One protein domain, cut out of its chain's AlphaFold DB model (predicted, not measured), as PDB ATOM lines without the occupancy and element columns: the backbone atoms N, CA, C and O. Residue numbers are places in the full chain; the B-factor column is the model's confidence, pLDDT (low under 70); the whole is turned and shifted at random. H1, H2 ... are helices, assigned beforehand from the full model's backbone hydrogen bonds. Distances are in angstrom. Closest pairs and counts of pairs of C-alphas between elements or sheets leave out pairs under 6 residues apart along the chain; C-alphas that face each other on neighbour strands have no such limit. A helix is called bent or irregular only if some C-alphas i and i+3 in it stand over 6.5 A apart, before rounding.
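This is residues 44 to 146 of the 146 residues of an uncharacterized protein of Caldimicrobium thiodismutans (UniProt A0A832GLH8). Two long helices, H1 and H4, run side by side in opposite ways at a shallow tilt and make a rod; between them the chain folds back at one end through two short helices, H2 on the last part of H1 and H3 packed on both long helices. At the other end, residues 135 to 146 follow H4 as a tail with no named element. The printed part has 103 residues with four named helices, in the order H1, H2, H3, H4, and no named strand; the class is all helix. The whole is only just loose, close to extended, with a radius of gyration of the C-alphas of 18.9 A and spans of 58 by 28 by 17 A.

H1, residues 49 to 78, is the hub, touching the three other helices, and has a kink of 29 degrees near residue 65. With residues 72 to 76 alone it touches H2, residues 85 to 90; their closest C-alphas, those of Cys 76 and Cys 85, are 5.2 A apart. These two form a helical hairpin, at a shallow tilt of 26 degrees, opposite ways. With residues 65 to 72 alone H1 touches H3, residues 93 to 100, at a steep tilt of 51 degrees, the same way; the closest C-alphas, of Ile 68 and Ile 93, are 6.7 A apart. H1 touches H4, residues 105 to 134, with 19 pairs of C-alphas within 8 A, at a shallow tilt of 28 degrees, opposite ways; the closest C-alphas are those of Ile 57 and Glu 117, 6.4 A apart. H4 touches H3 with residues 107 to 111 alone, at a steep tilt of 47 degrees, opposite ways, and the closest C-alphas, of Cys 97 and Cys 107, are 4.9 A apart. The helix packing is part aligned, part crossed. H2 is apart from H3 and from H4. In H3 and H4 every O i to N i+4 pair is within hydrogen-bond range; in H1 24 of 26 are, and in H2 0 of 2, beside 2 of 3 O i to N i+3 pairs.

H1 begins at C-alpha 49, at (1.433, 38.969, -50.869), and is 43.1 A long; it is neither bent nor irregular, but only just: C-alphas 63 and 66 are 6.3 A apart. H2 is irregular, with C-alphas 86 and 89 8.8 A apart, and is 8.5 A long. H3, 9.9 A long, begins at C-alpha 93, at (10.297, 20.397, -31.463). H4 is 43.9 A long and ends at C-alpha 134, at (15.098, 41.769, -64.441).

The two C-alphas farthest apart, those of Ser 81 and Gln 137, are 58.7 A apart. The printed part has no cut and ends at residue 146, the chain's last. The links H2 to H3 and H3 to H4 are tight, and H1 to H2 is short. The mean pLDDT of the printed part is 89.9; residues 88 to 89 and 142 to 146 are under 70.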
ATOM      1  N   LEU A  44      12.741  45.406 -50.881       88.00
ATOM      2  CA  LEU A  44      12.514  45.469 -52.328       88.00
ATOM      3  C   LEU A  44      11.035  45.320 -52.697       88.00
ATOM      4  O   LEU A  44      10.536  46.105 -53.491       88.00
ATOM      5  N   GLU A  45      10.336  44.350 -52.105       89.75
ATOM      6  CA  GLU A  45       8.971  43.959 -52.492       89.75
ATOM      7  C   GLU A  45       8.084  43.731 -51.252       89.75
ATOM      8  O   GLU A  45       7.470  42.681 -51.070       89.75
ATOM      9  N   SER A  46       8.026  44.715 -50.349       87.69
ATOM     10  CA  SER A  46       7.335  44.580 -49.051       87.69
ATOM     11  C   SER A  46       5.818  44.437 -49.127       87.69
ATOM     12  O   SER A  46       5.206  43.918 -48.196       87.69
ATOM     13  N   GLN A  47       5.216  44.848 -50.241       92.25
ATOM     14  CA  GLN A  47       3.784  44.691 -50.498       92.25
ATOM     15  C   GLN A  47       3.450  43.392 -51.244       92.25
ATOM     16  O   GLN A  47       2.277  43.116 -51.492       92.25
ATOM     17  N   ASN A  48       4.450  42.578 -51.599       92.31
ATOM     18  CA  ASN A  48       4.203  41.300 -52.248       92.31
ATOM     19  C   ASN A  48       3.406  40.385 -51.292       92.31
ATOM     20  O   ASN A  48       3.829  40.179 -50.148       92.31
ATOM     21  N   PRO A  49       2.277  39.796 -51.731       95.88
ATOM     22  CA  PRO A  49       1.433  38.969 -50.869       95.88
ATOM     23  C   PRO A  49       2.183  37.765 -50.281       95.88
ATOM     24  O   PRO A  49       1.915  37.361 -49.150       95.88
ATOM     25  N   TYR A  50       3.174  37.223 -50.993       96.12
ATOM     26  CA  TYR A  50       4.000  36.131 -50.482       96.12
ATOM     27  C   TYR A  50       4.942  36.585 -49.361       96.12
ATOM     28  O   TYR A  50       5.229  35.815 -48.446       96.12
ATOM     29  N   CYS A  51       5.390  37.840 -49.396       95.75
ATOM     30  CA  CYS A  51       6.202  38.433 -48.341       95.75
ATOM     31  C   CYS A  51       5.391  38.704 -47.073       95.75
ATOM     32  O   CYS A  51       5.865  38.411 -45.976       95.75
ATOM     33  N   LEU A  52       4.148  39.174 -47.212       95.94
ATOM     34  CA  LEU A  52       3.217  39.287 -46.085       95.94
ATOM     35  C   LEU A  52       2.980  37.913 -45.448       95.94
ATOM     36  O   LEU A  52       3.186  37.738 -44.247       95.94
ATOM     37  N   ARG A  53       2.681  36.907 -46.279       96.19
ATOM     38  CA  ARG A  53       2.482  35.530 -45.821       96.19
ATOM     39  C   ARG A  53       3.715  34.947 -45.125       96.19
ATOM     40  O   ARG A  53       3.583  34.216 -44.146       96.19
ATOM     41  N   TRP A  54       4.917  35.266 -45.603       95.12
ATOM     42  CA  TRP A  54       6.167  34.865 -44.957       95.12
ATOM     43  C   TRP A  54       6.292  35.425 -43.535       95.12
ATOM     44  O   TRP A  54       6.622  34.674 -42.616       95.12
ATOM     45  N   PHE A  55       5.987  36.709 -43.329       94.38
ATOM     46  CA  PHE A  55       6.037  37.311 -41.996       94.38
ATOM     47  C   PHE A  55       4.945  36.785 -41.063       94.38
ATOM     48  O   PHE A  55       5.243  36.527 -39.897       94.38
ATOM     49  N   GLU A  56       3.734  36.537 -41.568       95.62
ATOM     50  CA  GLU A  56       2.674  35.866 -40.801       95.62
ATOM     51  C   GLU A  56       3.132  34.495 -40.290       95.62
ATOM     52  O   GLU A  56       2.995  34.187 -39.108       95.62
ATOM     53  N   ILE A  57       3.726  33.676 -41.166       94.50
ATOM     54  CA  ILE A  57       4.230  32.347 -40.801       94.50
ATOM     55  C   ILE A  57       5.342  32.451 -39.751       94.50
ATOM     56  O   ILE A  57       5.362  31.674 -38.795       94.50
ATOM     57  N   LEU A  58       6.267  33.407 -39.902       91.62
ATOM     58  CA  LEU A  58       7.328  33.635 -38.918       91.62
ATOM     59  C   LEU A  58       6.770  34.024 -37.548       91.62
ATOM     60  O   LEU A  58       7.264  33.526 -36.537       91.62
ATOM     61  N   GLN A  59       5.746  34.877 -37.514       93.44
ATOM     62  CA  GLN A  59       5.089  35.265 -36.273       93.44
ATOM     63  C   GLN A  59       4.416  34.059 -35.607       93.44
ATOM     64  O   GLN A  59       4.709  33.762 -34.449       93.44
ATOM     65  N   GLN A  60       3.608  33.302 -36.354       93.56
ATOM     66  CA  GLN A  60       2.950  32.099 -35.834       93.56
ATOM     67  C   GLN A  60       3.964  31.077 -35.307       93.56
ATOM     68  O   GLN A  60       3.714  30.389 -34.320       93.56
ATOM     69  N   ARG A  61       5.148  30.981 -35.927       89.75
ATOM     70  CA  ARG A  61       6.190  30.054 -35.475       89.75
ATOM     71  C   ARG A  61       6.673  30.389 -34.067       89.75
ATOM     72  O   ARG A  61       6.860  29.474 -33.273       89.75
ATOM     73  N   LEU A  62       6.863  31.675 -33.774       88.69
ATOM     74  CA  LEU A  62       7.287  32.145 -32.454       88.69
ATOM     75  C   LEU A  62       6.215  31.873 -31.394       88.69
ATOM     76  O   LEU A  62       6.540  31.446 -30.289       88.69
ATOM     77  N   GLU A  63       4.944  32.068 -31.749       90.75
ATOM     78  CA  GLU A  63       3.806  31.802 -30.862       90.75
ATOM     79  C   GLU A  63       3.755  30.315 -30.468       90.75
ATOM     80  O   GLU A  63       3.737  29.978 -29.280       90.75
ATOM     81  N   TRP A  64       3.838  29.414 -31.451       92.31
ATOM     82  CA  TRP A  64       3.739  27.968 -31.221       92.31
ATOM     83  C   TRP A  64       4.989  27.328 -30.611       92.31
ATOM     84  O   TRP A  64       4.884  26.292 -29.956       92.31
ATOM     85  N   GLU A  65       6.172  27.921 -30.788       91.06
ATOM     86  CA  GLU A  65       7.429  27.388 -30.245       91.06
ATOM     87  C   GLU A  65       7.365  27.245 -28.716       91.06
ATOM     88  O   GLU A  65       7.674  26.182 -28.174       91.06
ATOM     89  N   SER A  66       6.867  28.272 -28.024       91.00
ATOM     90  CA  SER A  66       6.698  28.249 -26.564       91.00
ATOM     91  C   SER A  66       5.692  27.189 -26.089       91.00
ATOM     92  O   SER A  66       5.962  26.465 -25.126       91.00
ATOM     93  N   VAL A  67       4.572  27.046 -26.804       95.12
ATOM     94  CA  VAL A  67       3.498  26.093 -26.488       95.12
ATOM     95  C   VAL A  67       4.005  24.656 -26.596       95.12
ATOM     96  O   VAL A  67       3.799  23.848 -25.696       95.12
ATOM     97  N   ILE A  68       4.754  24.337 -27.649       95.50
ATOM     98  CA  ILE A  68       5.278  22.978 -27.831       95.50
ATOM     99  C   ILE A  68       6.389  22.677 -26.823       95.50
ATOM    100  O   ILE A  68       6.513  21.546 -26.355       95.50
ATOM    101  N   HIS A  69       7.193  23.669 -26.437       93.88
ATOM    102  CA  HIS A  69       8.160  23.486 -25.356       93.88
ATOM    103  C   HIS A  69       7.492  23.146 -24.020       93.88
ATOM    104  O   HIS A  69       8.034  22.339 -23.257       93.88
ATOM    105  N   TYR A  70       6.315  23.710 -23.752       94.44
ATOM    106  CA  TYR A  70       5.501  23.323 -22.606       94.44
ATOM    107  C   TYR A  70       5.003  21.873 -22.726       94.44
ATOM    108  O   TYR A  70       5.179  21.093 -21.789       94.44
ATOM    109  N   ASP A  71       4.508  21.462 -23.895       95.81
ATOM    110  CA  ASP A  71       4.079  20.076 -24.136       95.81
ATOM    111  C   ASP A  71       5.219  19.061 -23.974       95.81
ATOM    112  O   ASP A  71       5.027  18.000 -23.380       95.81
ATOM    113  N   ILE A  72       6.430  19.394 -24.433       95.44
ATOM    114  CA  ILE A  72       7.633  18.568 -24.229       95.44
ATOM    115  C   ILE A  72       7.899  18.366 -22.733       95.44
ATOM    116  O   ILE A  72       8.242  17.260 -22.303       95.44
ATOM    117  N   LYS A  73       7.757  19.429 -21.933       94.25
ATOM    118  CA  LYS A  73       7.957  19.360 -20.484       94.25
ATOM    119  C   LYS A  73       6.924  18.437 -19.837       94.25
ATOM    120  O   LYS A  73       7.328  17.561 -19.075       94.25
ATOM    121  N   ASN A  74       5.645  18.589 -20.176       95.25
ATOM    122  CA  ASN A  74       4.568  17.757 -19.629       95.25
ATOM    123  C   ASN A  74       4.734  16.291 -20.028       95.25
ATOM    124  O   ASN A  74       4.732  15.415 -19.166       95.25
ATOM    125  N   PHE A  75       5.016  16.023 -21.306       94.94
ATOM    126  CA  PHE A  75       5.290  14.674 -21.793       94.94
ATOM    127  C   PHE A  75       6.393  13.989 -20.981       94.94
ATOM    128  O   PHE A  75       6.268  12.818 -20.627       94.94
ATOM    129  N   CYS A  76       7.467  14.710 -20.648       93.75
ATOM    130  CA  CYS A  76       8.561  14.157 -19.856       93.75
ATOM    131  C   CYS A  76       8.272  14.028 -18.359       93.75
ATOM    132  O   CYS A  76       8.908  13.198 -17.709       93.75
ATOM    133  N   GLN A  77       7.335  14.805 -17.818       94.06
ATOM    134  CA  GLN A  77       6.823  14.599 -16.462       94.06
ATOM    135  C   GLN A  77       5.970  13.328 -16.384       94.06
ATOM    136  O   GLN A  77       6.102  12.569 -15.429       94.06
ATOM    137  N   GLU A  78       5.157  13.067 -17.407       94.94
ATOM    138  CA  GLU A  78       4.307  11.873 -17.500       94.94
ATOM    139  C   GLU A  78       5.099  10.611 -17.870       94.94
ATOM    140  O   GLU A  78       4.767   9.510 -17.435       94.94
ATOM    141  N   ASN A  79       6.182  10.760 -18.641       92.62
ATOM    142  CA  ASN A  79       6.986   9.653 -19.166       92.62
ATOM    143  C   ASN A  79       8.461   9.744 -18.727       92.62
ATOM    144  O   ASN A  79       9.363   9.774 -19.577       92.62
ATOM    145  N   PRO A  80       8.763   9.750 -17.413       91.19
ATOM    146  CA  PRO A  80      10.120   9.974 -16.910       91.19
ATOM    147  C   PRO A  80      11.108   8.862 -17.306       91.19
ATOM    148  O   PRO A  80      12.316   9.091 -17.376       91.19
ATOM    149  N   SER A  81      10.613   7.655 -17.599       91.00
ATOM    150  CA  SER A  81      11.420   6.517 -18.052       91.00
ATOM    151  C   SER A  81      11.855   6.622 -19.519       91.00
ATOM    152  O   SER A  81      12.782   5.916 -19.929       91.00
ATOM    153  N   ASN A  82      11.244   7.513 -20.312       89.38
ATOM    154  CA  ASN A  82      11.594   7.678 -21.717       89.38
ATOM    155  C   ASN A  82      13.058   8.154 -21.851       89.38
ATOM    156  O   ASN A  82      13.428   9.193 -21.292       89.38
ATOM    157  N   PRO A  83      13.918   7.461 -22.627       87.88
ATOM    158  CA  PRO A  83      15.326   7.833 -22.775       87.88
ATOM    159  C   PRO A  83      15.553   9.270 -23.263       87.88
ATOM    160  O   PRO A  83      16.562   9.884 -22.908       87.88
ATOM    161  N   ARG A  84      14.622   9.826 -24.051       86.69
ATOM    162  CA  ARG A  84      14.683  11.213 -24.536       86.69
ATOM    163  C   ARG A  84      14.454  12.225 -23.408       86.69
ATOM    164  O   ARG A  84      15.059  13.294 -23.431       86.69
ATOM    165  N   CYS A  85      13.677  11.866 -22.388       88.75
ATOM    166  CA  CYS A  85      13.333  12.738 -21.264       88.75
ATOM    167  C   CYS A  85      14.442  12.890 -20.220       88.75
ATOM    168  O   CYS A  85      14.500  13.910 -19.538       88.75
ATOM    169  N   LYS A  86      15.425  11.977 -20.190       81.81
ATOM    170  CA  LYS A  86      16.650  12.122 -19.373       81.81
ATOM    171  C   LYS A  86      17.439  13.400 -19.687       81.81
ATOM    172  O   LYS A  86      18.250  13.847 -18.883       81.81
ATOM    173  N   LYS A  87      17.234  13.969 -20.878       77.06
ATOM    174  CA  LYS A  87      17.782  15.257 -21.311       77.06
ATOM    175  C   LYS A  87      16.669  16.074 -21.968       77.06
ATOM    176  O   LYS A  87      16.830  16.478 -23.114       77.06
ATOM    177  N   ALA A  88      15.545  16.283 -21.275       63.81
ATOM    178  CA  ALA A  88      14.360  16.963 -21.817       63.81
ATOM    179  C   ALA A  88      14.682  18.292 -22.538       63.81
ATOM    180  O   ALA A  88      14.150  18.548 -23.613       63.81
ATOM    181  N   SER A  89      15.651  19.074 -22.040       67.81
ATOM    182  CA  SER A  89      16.137  20.310 -22.684       67.81
ATOM    183  C   SER A  89      16.789  20.120 -24.064       67.81
ATOM    184  O   SER A  89      17.070  21.096 -24.751       67.81
ATOM    185  N   LYS A  90      17.050  18.877 -24.483       80.06
ATOM    186  CA  LYS A  90      17.628  18.516 -25.786       80.06
ATOM    187  C   LYS A  90      16.605  17.933 -26.759       80.06
ATOM    188  O   LYS A  90      16.976  17.602 -27.885       80.06
ATOM    189  N   ILE A  91      15.347  17.760 -26.349       88.81
ATOM    190  CA  ILE A  91      14.295  17.328 -27.266       88.81
ATOM    191  C   ILE A  91      13.952  18.520 -28.158       88.81
ATOM    192  O   ILE A  91      13.400  19.515 -27.702       88.81
ATOM    193  N   SER A  92      14.302  18.424 -29.440       92.00
ATOM    194  CA  SER A  92      13.867  19.416 -30.422       92.00
ATOM    195  C   SER A  92      12.366  19.283 -30.691       92.00
ATOM    196  O   SER A  92      11.835  18.170 -30.666       92.00
ATOM    197  N   ILE A  93      11.707  20.392 -31.041       93.12
ATOM    198  CA  ILE A  93      10.297  20.397 -31.463       93.12
ATOM    199  C   ILE A  93      10.050  19.394 -32.595       93.12
ATOM    200  O   ILE A  93       9.086  18.637 -32.551       93.12
ATOM    201  N   PHE A  94      10.960  19.317 -33.572       93.19
ATOM    202  CA  PHE A  94      10.860  18.338 -34.653       93.19
ATOM    203  C   PHE A  94      10.853  16.898 -34.125       93.19
ATOM    204  O   PHE A  94       9.987  16.114 -34.491       93.19
ATOM    205  N   THR A  95      11.796  16.537 -33.247       93.06
ATOM    206  CA  THR A  95      11.840  15.189 -32.653       93.06
ATOM    207  C   THR A  95      10.562  14.885 -31.882       93.06
ATOM    208  O   THR A  95      10.020  13.791 -32.013       93.06
ATOM    209  N   PHE A  96      10.075  15.846 -31.099       95.38
ATOM    210  CA  PHE A  96       8.845  15.679 -30.343       95.38
ATOM    211  C   PHE A  96       7.646  15.435 -31.269       95.38
ATOM    212  O   PHE A  96       7.030  14.374 -31.207       95.38
ATOM    213  N   CYS A  97       7.400  16.352 -32.202       95.25
ATOM    214  CA  CYS A  97       6.222  16.331 -33.061       95.25
ATOM    215  C   CYS A  97       6.263  15.319 -34.208       95.25
ATOM    216  O   CYS A  97       5.221  15.023 -34.785       95.25
ATOM    217  N   ALA A  98       7.433  14.789 -34.568       93.50
ATOM    218  CA  ALA A  98       7.544  13.772 -35.612       93.50
ATOM    219  C   ALA A  98       7.641  12.341 -35.062       93.50
ATOM    220  O   ALA A  98       7.347  11.404 -35.795       93.50
ATOM    221  N   GLN A  99       8.098  12.156 -33.816       92.88
ATOM    222  CA  GLN A  99       8.438  10.821 -33.299       92.88
ATOM    223  C   GLN A  99       7.798  10.493 -31.952       92.88
ATOM    224  O   GLN A  99       7.467   9.336 -31.723       92.88
ATOM    225  N   LEU A 100       7.669  11.466 -31.045       93.62
ATOM    226  CA  LEU A 100       7.232  11.197 -29.671       93.62
ATOM    227  C   LEU A 100       5.729  11.394 -29.486       93.62
ATOM    228  O   LEU A 100       5.089  10.572 -28.842       93.62
ATOM    229  N   ALA A 101       5.177  12.460 -30.058       94.81
ATOM    230  CA  ALA A 101       3.768  12.812 -29.931       94.81
ATOM    231  C   ALA A 101       3.202  13.328 -31.269       94.81
ATOM    232  O   ALA A 101       2.774  14.480 -31.352       94.81
ATOM    233  N   PRO A 102       3.211  12.513 -32.342       94.31
ATOM    234  CA  PRO A 102       2.739  12.957 -33.654       94.31
ATOM    235  C   PRO A 102       1.267  13.396 -33.644       94.31
ATOM    236  O   PRO A 102       0.920  14.363 -34.319       94.31
ATOM    237  N   GLU A 103       0.432  12.745 -32.834       94.94
ATOM    238  CA  GLU A 103      -1.008  13.026 -32.737       94.94
ATOM    239  C   GLU A 103      -1.358  14.167 -31.765       94.94
ATOM    240  O   GLU A 103      -2.526  14.524 -31.630       94.94
ATOM    241  N   ASN A 104      -0.374  14.769 -31.084       95.31
ATOM    242  CA  ASN A 104      -0.627  15.965 -30.278       95.31
ATOM    243  C   ASN A 104      -1.123  17.101 -31.200       95.31
ATOM    244  O   ASN A 104      -0.531  17.378 -32.247       95.31
ATOM    245  N   SER A 105      -2.207  17.773 -30.807       96.25
ATOM    246  CA  SER A 105      -2.859  18.812 -31.615       96.25
ATOM    247  C   SER A 105      -1.927  19.979 -31.956       96.25
ATOM    248  O   SER A 105      -1.893  20.423 -33.105       96.25
ATOM    249  N   ASN A 106      -1.101  20.427 -31.010       95.81
ATOM    250  CA  ASN A 106      -0.111  21.482 -31.228       95.81
ATOM    251  C   ASN A 106       0.990  21.018 -32.193       95.81
ATOM    252  O   ASN A 106       1.469  21.794 -33.020       95.81
ATOM    253  N   CYS A 107       1.339  19.732 -32.165       95.44
ATOM    254  CA  CYS A 107       2.252  19.137 -33.135       95.44
ATOM    255  C   CYS A 107       1.661  19.022 -34.544       95.44
ATOM    256  O   CYS A 107       2.395  19.181 -35.522       95.44
ATOM    257  N   ILE A 108       0.355  18.795 -34.684       95.44
ATOM    258  CA  ILE A 108      -0.334  18.863 -35.982       95.44
ATOM    259  C   ILE A 108      -0.271  20.294 -36.526       95.44
ATOM    260  O   ILE A 108       0.149  20.498 -37.667       95.44
ATOM    261  N   ILE A 109      -0.598  21.290 -35.697       94.81
ATOM    262  CA  ILE A 109      -0.541  22.708 -36.082       94.81
ATOM    263  C   ILE A 109       0.878  23.097 -36.500       94.81
ATOM    264  O   ILE A 109       1.077  23.668 -37.571       94.81
ATOM    265  N   TRP A 110       1.882  22.724 -35.706       94.38
ATOM    266  CA  TRP A 110       3.280  22.999 -36.018       94.38
ATOM    267  C   TRP A 110       3.735  22.362 -37.330       94.38
ATOM    268  O   TRP A 110       4.422  23.011 -38.118       94.38
ATOM    269  N   ARG A 111       3.356  21.104 -37.593       93.38
ATOM    270  CA  ARG A 111       3.693  20.419 -38.850       93.38
ATOM    271  C   ARG A 111       3.063  21.122 -40.049       93.38
ATOM    272  O   ARG A 111       3.759  21.351 -41.036       93.38
ATOM    273  N   ASN A 112       1.798  21.525 -39.939       94.50
ATOM    274  CA  ASN A 112       1.109  22.278 -40.987       94.50
ATOM    275  C   ASN A 112       1.782  23.634 -41.231       94.50
ATOM    276  O   ASN A 112       2.073  23.985 -42.372       94.50
ATOM    277  N   LEU A 113       2.123  24.355 -40.162       94.50
ATOM    278  CA  LEU A 113       2.851  25.618 -40.260       94.50
ATOM    279  C   LEU A 113       4.227  25.427 -40.908       94.50
ATOM    280  O   LEU A 113       4.640  26.226 -41.749       94.50
ATOM    281  N   LYS A 114       4.931  24.345 -40.559       91.81
ATOM    282  CA  LYS A 114       6.232  24.020 -41.142       91.81
ATOM    283  C   LYS A 114       6.130  23.706 -42.630       91.81
ATOM    284  O   LYS A 114       7.015  24.098 -43.387       91.81
ATOM    285  N   GLN A 115       5.067  23.028 -43.043       93.94
ATOM    286  CA  GLN A 115       4.790  22.766 -44.448       93.94
ATOM    287  C   GLN A 115       4.527  24.075 -45.207       93.94
ATOM    288  O   GLN A 115       5.199  24.341 -46.203       93.94
ATOM    289  N   SER A 116       3.667  24.954 -44.680       94.75
ATOM    290  CA  SER A 116       3.435  26.281 -45.268       94.75
ATOM    291  C   SER A 116       4.710  27.134 -45.340       94.75
ATOM    292  O   SER A 116       4.915  27.852 -46.317       94.75
ATOM    293  N   GLU A 117       5.600  27.042 -44.343       94.06
ATOM    294  CA  GLU A 117       6.916  27.700 -44.356       94.06
ATOM    295  C   GLU A 117       7.774  27.235 -45.545       94.06
ATOM    296  O   GLU A 117       8.454  28.040 -46.176       94.06
ATOM    297  N   LEU A 118       7.773  25.937 -45.853       92.81
ATOM    298  CA  LEU A 118       8.555  25.396 -46.967       92.81
ATOM    299  C   LEU A 118       7.976  25.817 -48.319       92.81
ATOM    300  O   LEU A 118       8.733  26.205 -49.210       92.81
ATOM    301  N   GLU A 119       6.653  25.791 -48.453       95.06
ATOM    302  CA  GLU A 119       5.949  26.213 -49.666       95.06
ATOM    303  C   GLU A 119       6.215  27.685 -49.982       95.06
ATOM    304  O   GLU A 119       6.653  28.014 -51.087       95.06
ATOM    305  N   ILE A 120       6.046  28.571 -48.994       96.00
ATOM    306  CA  ILE A 120       6.250  30.006 -49.207       96.00
ATOM    307  C   ILE A 120       7.713  30.333 -49.524       96.00
ATOM    308  O   ILE A 120       7.984  31.178 -50.375       96.00
ATOM    309  N   LYS A 121       8.670  29.621 -48.909       94.12
ATOM    310  CA  LYS A 121      10.098  29.755 -49.231       94.12
ATOM    311  C   LYS A 121      10.398  29.354 -50.670       94.12
ATOM    312  O   LYS A 121      11.187  30.030 -51.328       94.12
ATOM    313  N   GLY A 122       9.775  28.281 -51.157       93.06
ATOM    314  CA  GLY A 122       9.891  27.857 -52.550       93.06
ATOM    315  C   GLY A 122       9.408  28.942 -53.512       93.06
ATOM    316  O   GLY A 122      10.141  29.328 -54.420       93.06
ATOM    317  N   ILE A 123       8.219  29.496 -53.260       95.44
ATOM    318  CA  ILE A 123       7.635  30.567 -54.080       95.44
ATOM    319  C   ILE A 123       8.520  31.820 -54.062       95.44
ATOM    320  O   ILE A 123       8.884  32.335 -55.118       95.44
ATOM    321  N   LEU A 124       8.927  32.286 -52.878       95.19
ATOM    322  CA  LEU A 124       9.761  33.482 -52.740       95.19
ATOM    323  C   LEU A 124      11.140  33.314 -53.380       95.19
ATOM    324  O   LEU A 124      11.675  34.265 -53.943       95.19
ATOM    325  N   SER A 125      11.709  32.106 -53.357       92.38
ATOM    326  CA  SER A 125      12.950  31.814 -54.076       92.38
ATOM    327  C   SER A 125      12.799  32.023 -55.589       92.38
ATOM    328  O   SER A 125      13.696  32.587 -56.222       92.38
ATOM    329  N   GLU A 126      11.673  31.610 -56.179       92.81
ATOM    330  CA  GLU A 126      11.396  31.843 -57.602       92.81
ATOM    331  C   GLU A 126      11.110  33.321 -57.905       92.81
ATOM    332  O   GLU A 126      11.594  33.842 -58.911       92.81
ATOM    333  N   GLU A 127      10.411  34.033 -57.020       93.44
ATOM    334  CA  GLU A 127      10.197  35.481 -57.153       93.44
ATOM    335  C   GLU A 127      11.519  36.258 -57.121       93.44
ATOM    336  O   GLU A 127      11.770  37.090 -57.993       93.44
ATOM    337  N   ILE A 128      12.425  35.922 -56.198       92.62
ATOM    338  CA  ILE A 128      13.773  36.507 -56.135       92.62
ATOM    339  C   ILE A 128      14.546  36.220 -57.422       92.62
ATOM    340  O   ILE A 128      15.226  37.100 -57.952       92.62
ATOM    341  N   LYS A 129      14.449  34.998 -57.955       91.44
ATOM    342  CA  LYS A 129      15.104  34.633 -59.215       91.44
ATOM    343  C   LYS A 129      14.580  35.482 -60.377       91.44
ATOM    344  O   LYS A 129      15.387  36.036 -61.122       91.44
ATOM    345  N   ARG A 130      13.257  35.642 -60.502       92.12
ATOM    346  CA  ARG A 130      12.619  36.504 -61.516       92.12
ATOM    347  C   ARG A 130      13.022  37.967 -61.349       92.12
ATOM    348  O   ARG A 130      13.342  38.632 -62.333       92.12
ATOM    349  N   PHE A 131      13.051  38.463 -60.113       92.06
ATOM    350  CA  PHE A 131      13.519  39.810 -59.801       92.06
ATOM    351  C   PHE A 131      14.967  40.014 -60.256       92.06
ATOM    352  O   PHE A 131      15.256  41.001 -60.929       92.06
ATOM    353  N   CYS A 132      15.861  39.070 -59.957       90.50
ATOM    354  CA  CYS A 132      17.271  39.166 -60.323       90.50
ATOM    355  C   CYS A 132      17.536  39.047 -61.825       90.50
ATOM    356  O   CYS A 132      18.473  39.667 -62.316       90.50
ATOM    357  N   GLN A 133      16.703  38.318 -62.570       91.06
ATOM    358  CA  GLN A 133      16.764  38.313 -64.037       91.06
ATOM    359  C   GLN A 133      16.435  39.692 -64.624       91.06
ATOM    360  O   GLN A 133      17.065  40.113 -65.590       91.06
ATOM    361  N   LYS A 134      15.475  40.408 -64.027       91.94
ATOM    362  CA  LYS A 134      15.098  41.769 -64.441       91.94
ATOM    363  C   LYS A 134      16.074  42.835 -63.928       91.94
ATOM    364  O   LYS A 134      16.274  43.843 -64.593       91.94
ATOM    365  N   ASN A 135      16.684  42.607 -62.764       89.75
ATOM    366  CA  ASN A 135      17.521  43.575 -62.048       89.75
ATOM    367  C   ASN A 135      18.906  42.999 -61.693       89.75
ATOM    368  O   ASN A 135      19.266  42.944 -60.512       89.75
ATOM    369  N   PRO A 136      19.722  42.593 -62.683       88.56
ATOM    370  CA  PRO A 136      20.974  41.875 -62.426       88.56
ATOM    371  C   PRO A 136      22.003  42.684 -61.619       88.56
ATOM    372  O   PRO A 136      22.834  42.107 -60.927       88.56
ATOM    373  N   GLN A 137      21.937  44.019 -61.663       88.88
ATOM    374  CA  GLN A 137      22.878  44.908 -60.967       88.88
ATOM    375  C   GLN A 137      22.568  45.106 -59.470       88.88
ATOM    376  O   GLN A 137      23.394  45.656 -58.728       88.88
ATOM    377  N   ASN A 138      21.383  44.679 -59.011       89.06
ATOM    378  CA  ASN A 138      20.969  44.825 -57.619       89.06
ATOM    379  C   ASN A 138      21.891  44.012 -56.688       89.06
ATOM    380  O   ASN A 138      22.289  42.896 -57.016       89.06
ATOM    381  N   ASN A 139      22.204  44.552 -55.506       86.50
ATOM    382  CA  ASN A 139      23.097  43.917 -54.528       86.50
ATOM    383  C   ASN A 139      22.654  42.501 -54.131       86.50
ATOM    384  O   ASN A 139      23.507  41.642 -53.935       86.50
ATOM    385  N   LEU A 140      21.343  42.238 -54.071       86.38
ATOM    386  CA  LEU A 140      20.802  40.903 -53.790       86.38
ATOM    387  C   LEU A 140      21.177  39.871 -54.874       86.38
ATOM    388  O   LEU A 140      21.208  38.669 -54.612       86.38
ATOM    389  N   CYS A 141      21.467  40.334 -56.091       85.50
ATOM    390  CA  CYS A 141      21.630  39.521 -57.294       85.50
ATOM    391  C   CYS A 141      23.092  39.351 -57.737       85.50
ATOM    392  O   CYS A 141      23.371  38.464 -58.545       85.50
ATOM    393  N   ARG A 142      24.027  40.146 -57.189       68.19
ATOM    394  CA  ARG A 142      25.436  40.212 -57.633       68.19
ATOM    395  C   ARG A 142      26.214  38.895 -57.545       68.19
ATOM    396  O   ARG A 142      27.171  38.726 -58.288       68.19
ATOM    397  N   ASP A 143      25.768  37.946 -56.725       57.78
ATOM    398  CA  ASP A 143      26.404  36.627 -56.588       57.78
ATOM    399  C   ASP A 143      25.697  35.506 -57.371       57.78
ATOM    400  O   ASP A 143      26.105  34.347 -57.283       57.78
ATOM    401  N   LYS A 144      24.610  35.810 -58.095       53.06
ATOM    402  CA  LYS A 144      23.789  34.807 -58.802       53.06
ATOM    403  C   LYS A 144      24.047  34.750 -60.312       53.06
ATOM    404  O   LYS A 144      23.453  33.915 -60.987       53.06
ATOM    405  N   VAL A 145      24.928  35.612 -60.825       40.19
ATOM    406  CA  VAL A 145      25.387  35.629 -62.221       40.19
ATOM    407  C   VAL A 145      26.846  35.163 -62.257       40.19
ATOM    408  O   VAL A 145      27.769  35.974 -62.284       40.19
ATOM    409  N   LYS A 146      27.057  33.850 -62.196       35.69
ATOM    410  CA  LYS A 146      28.282  33.182 -62.650       35.69
ATOM    411  C   LYS A 146      27.906  31.869 -63.310       35.69
ATOM    412  O   LYS A 146      27.049  31.168 -62.730       35.69
TER     413      LYS A 146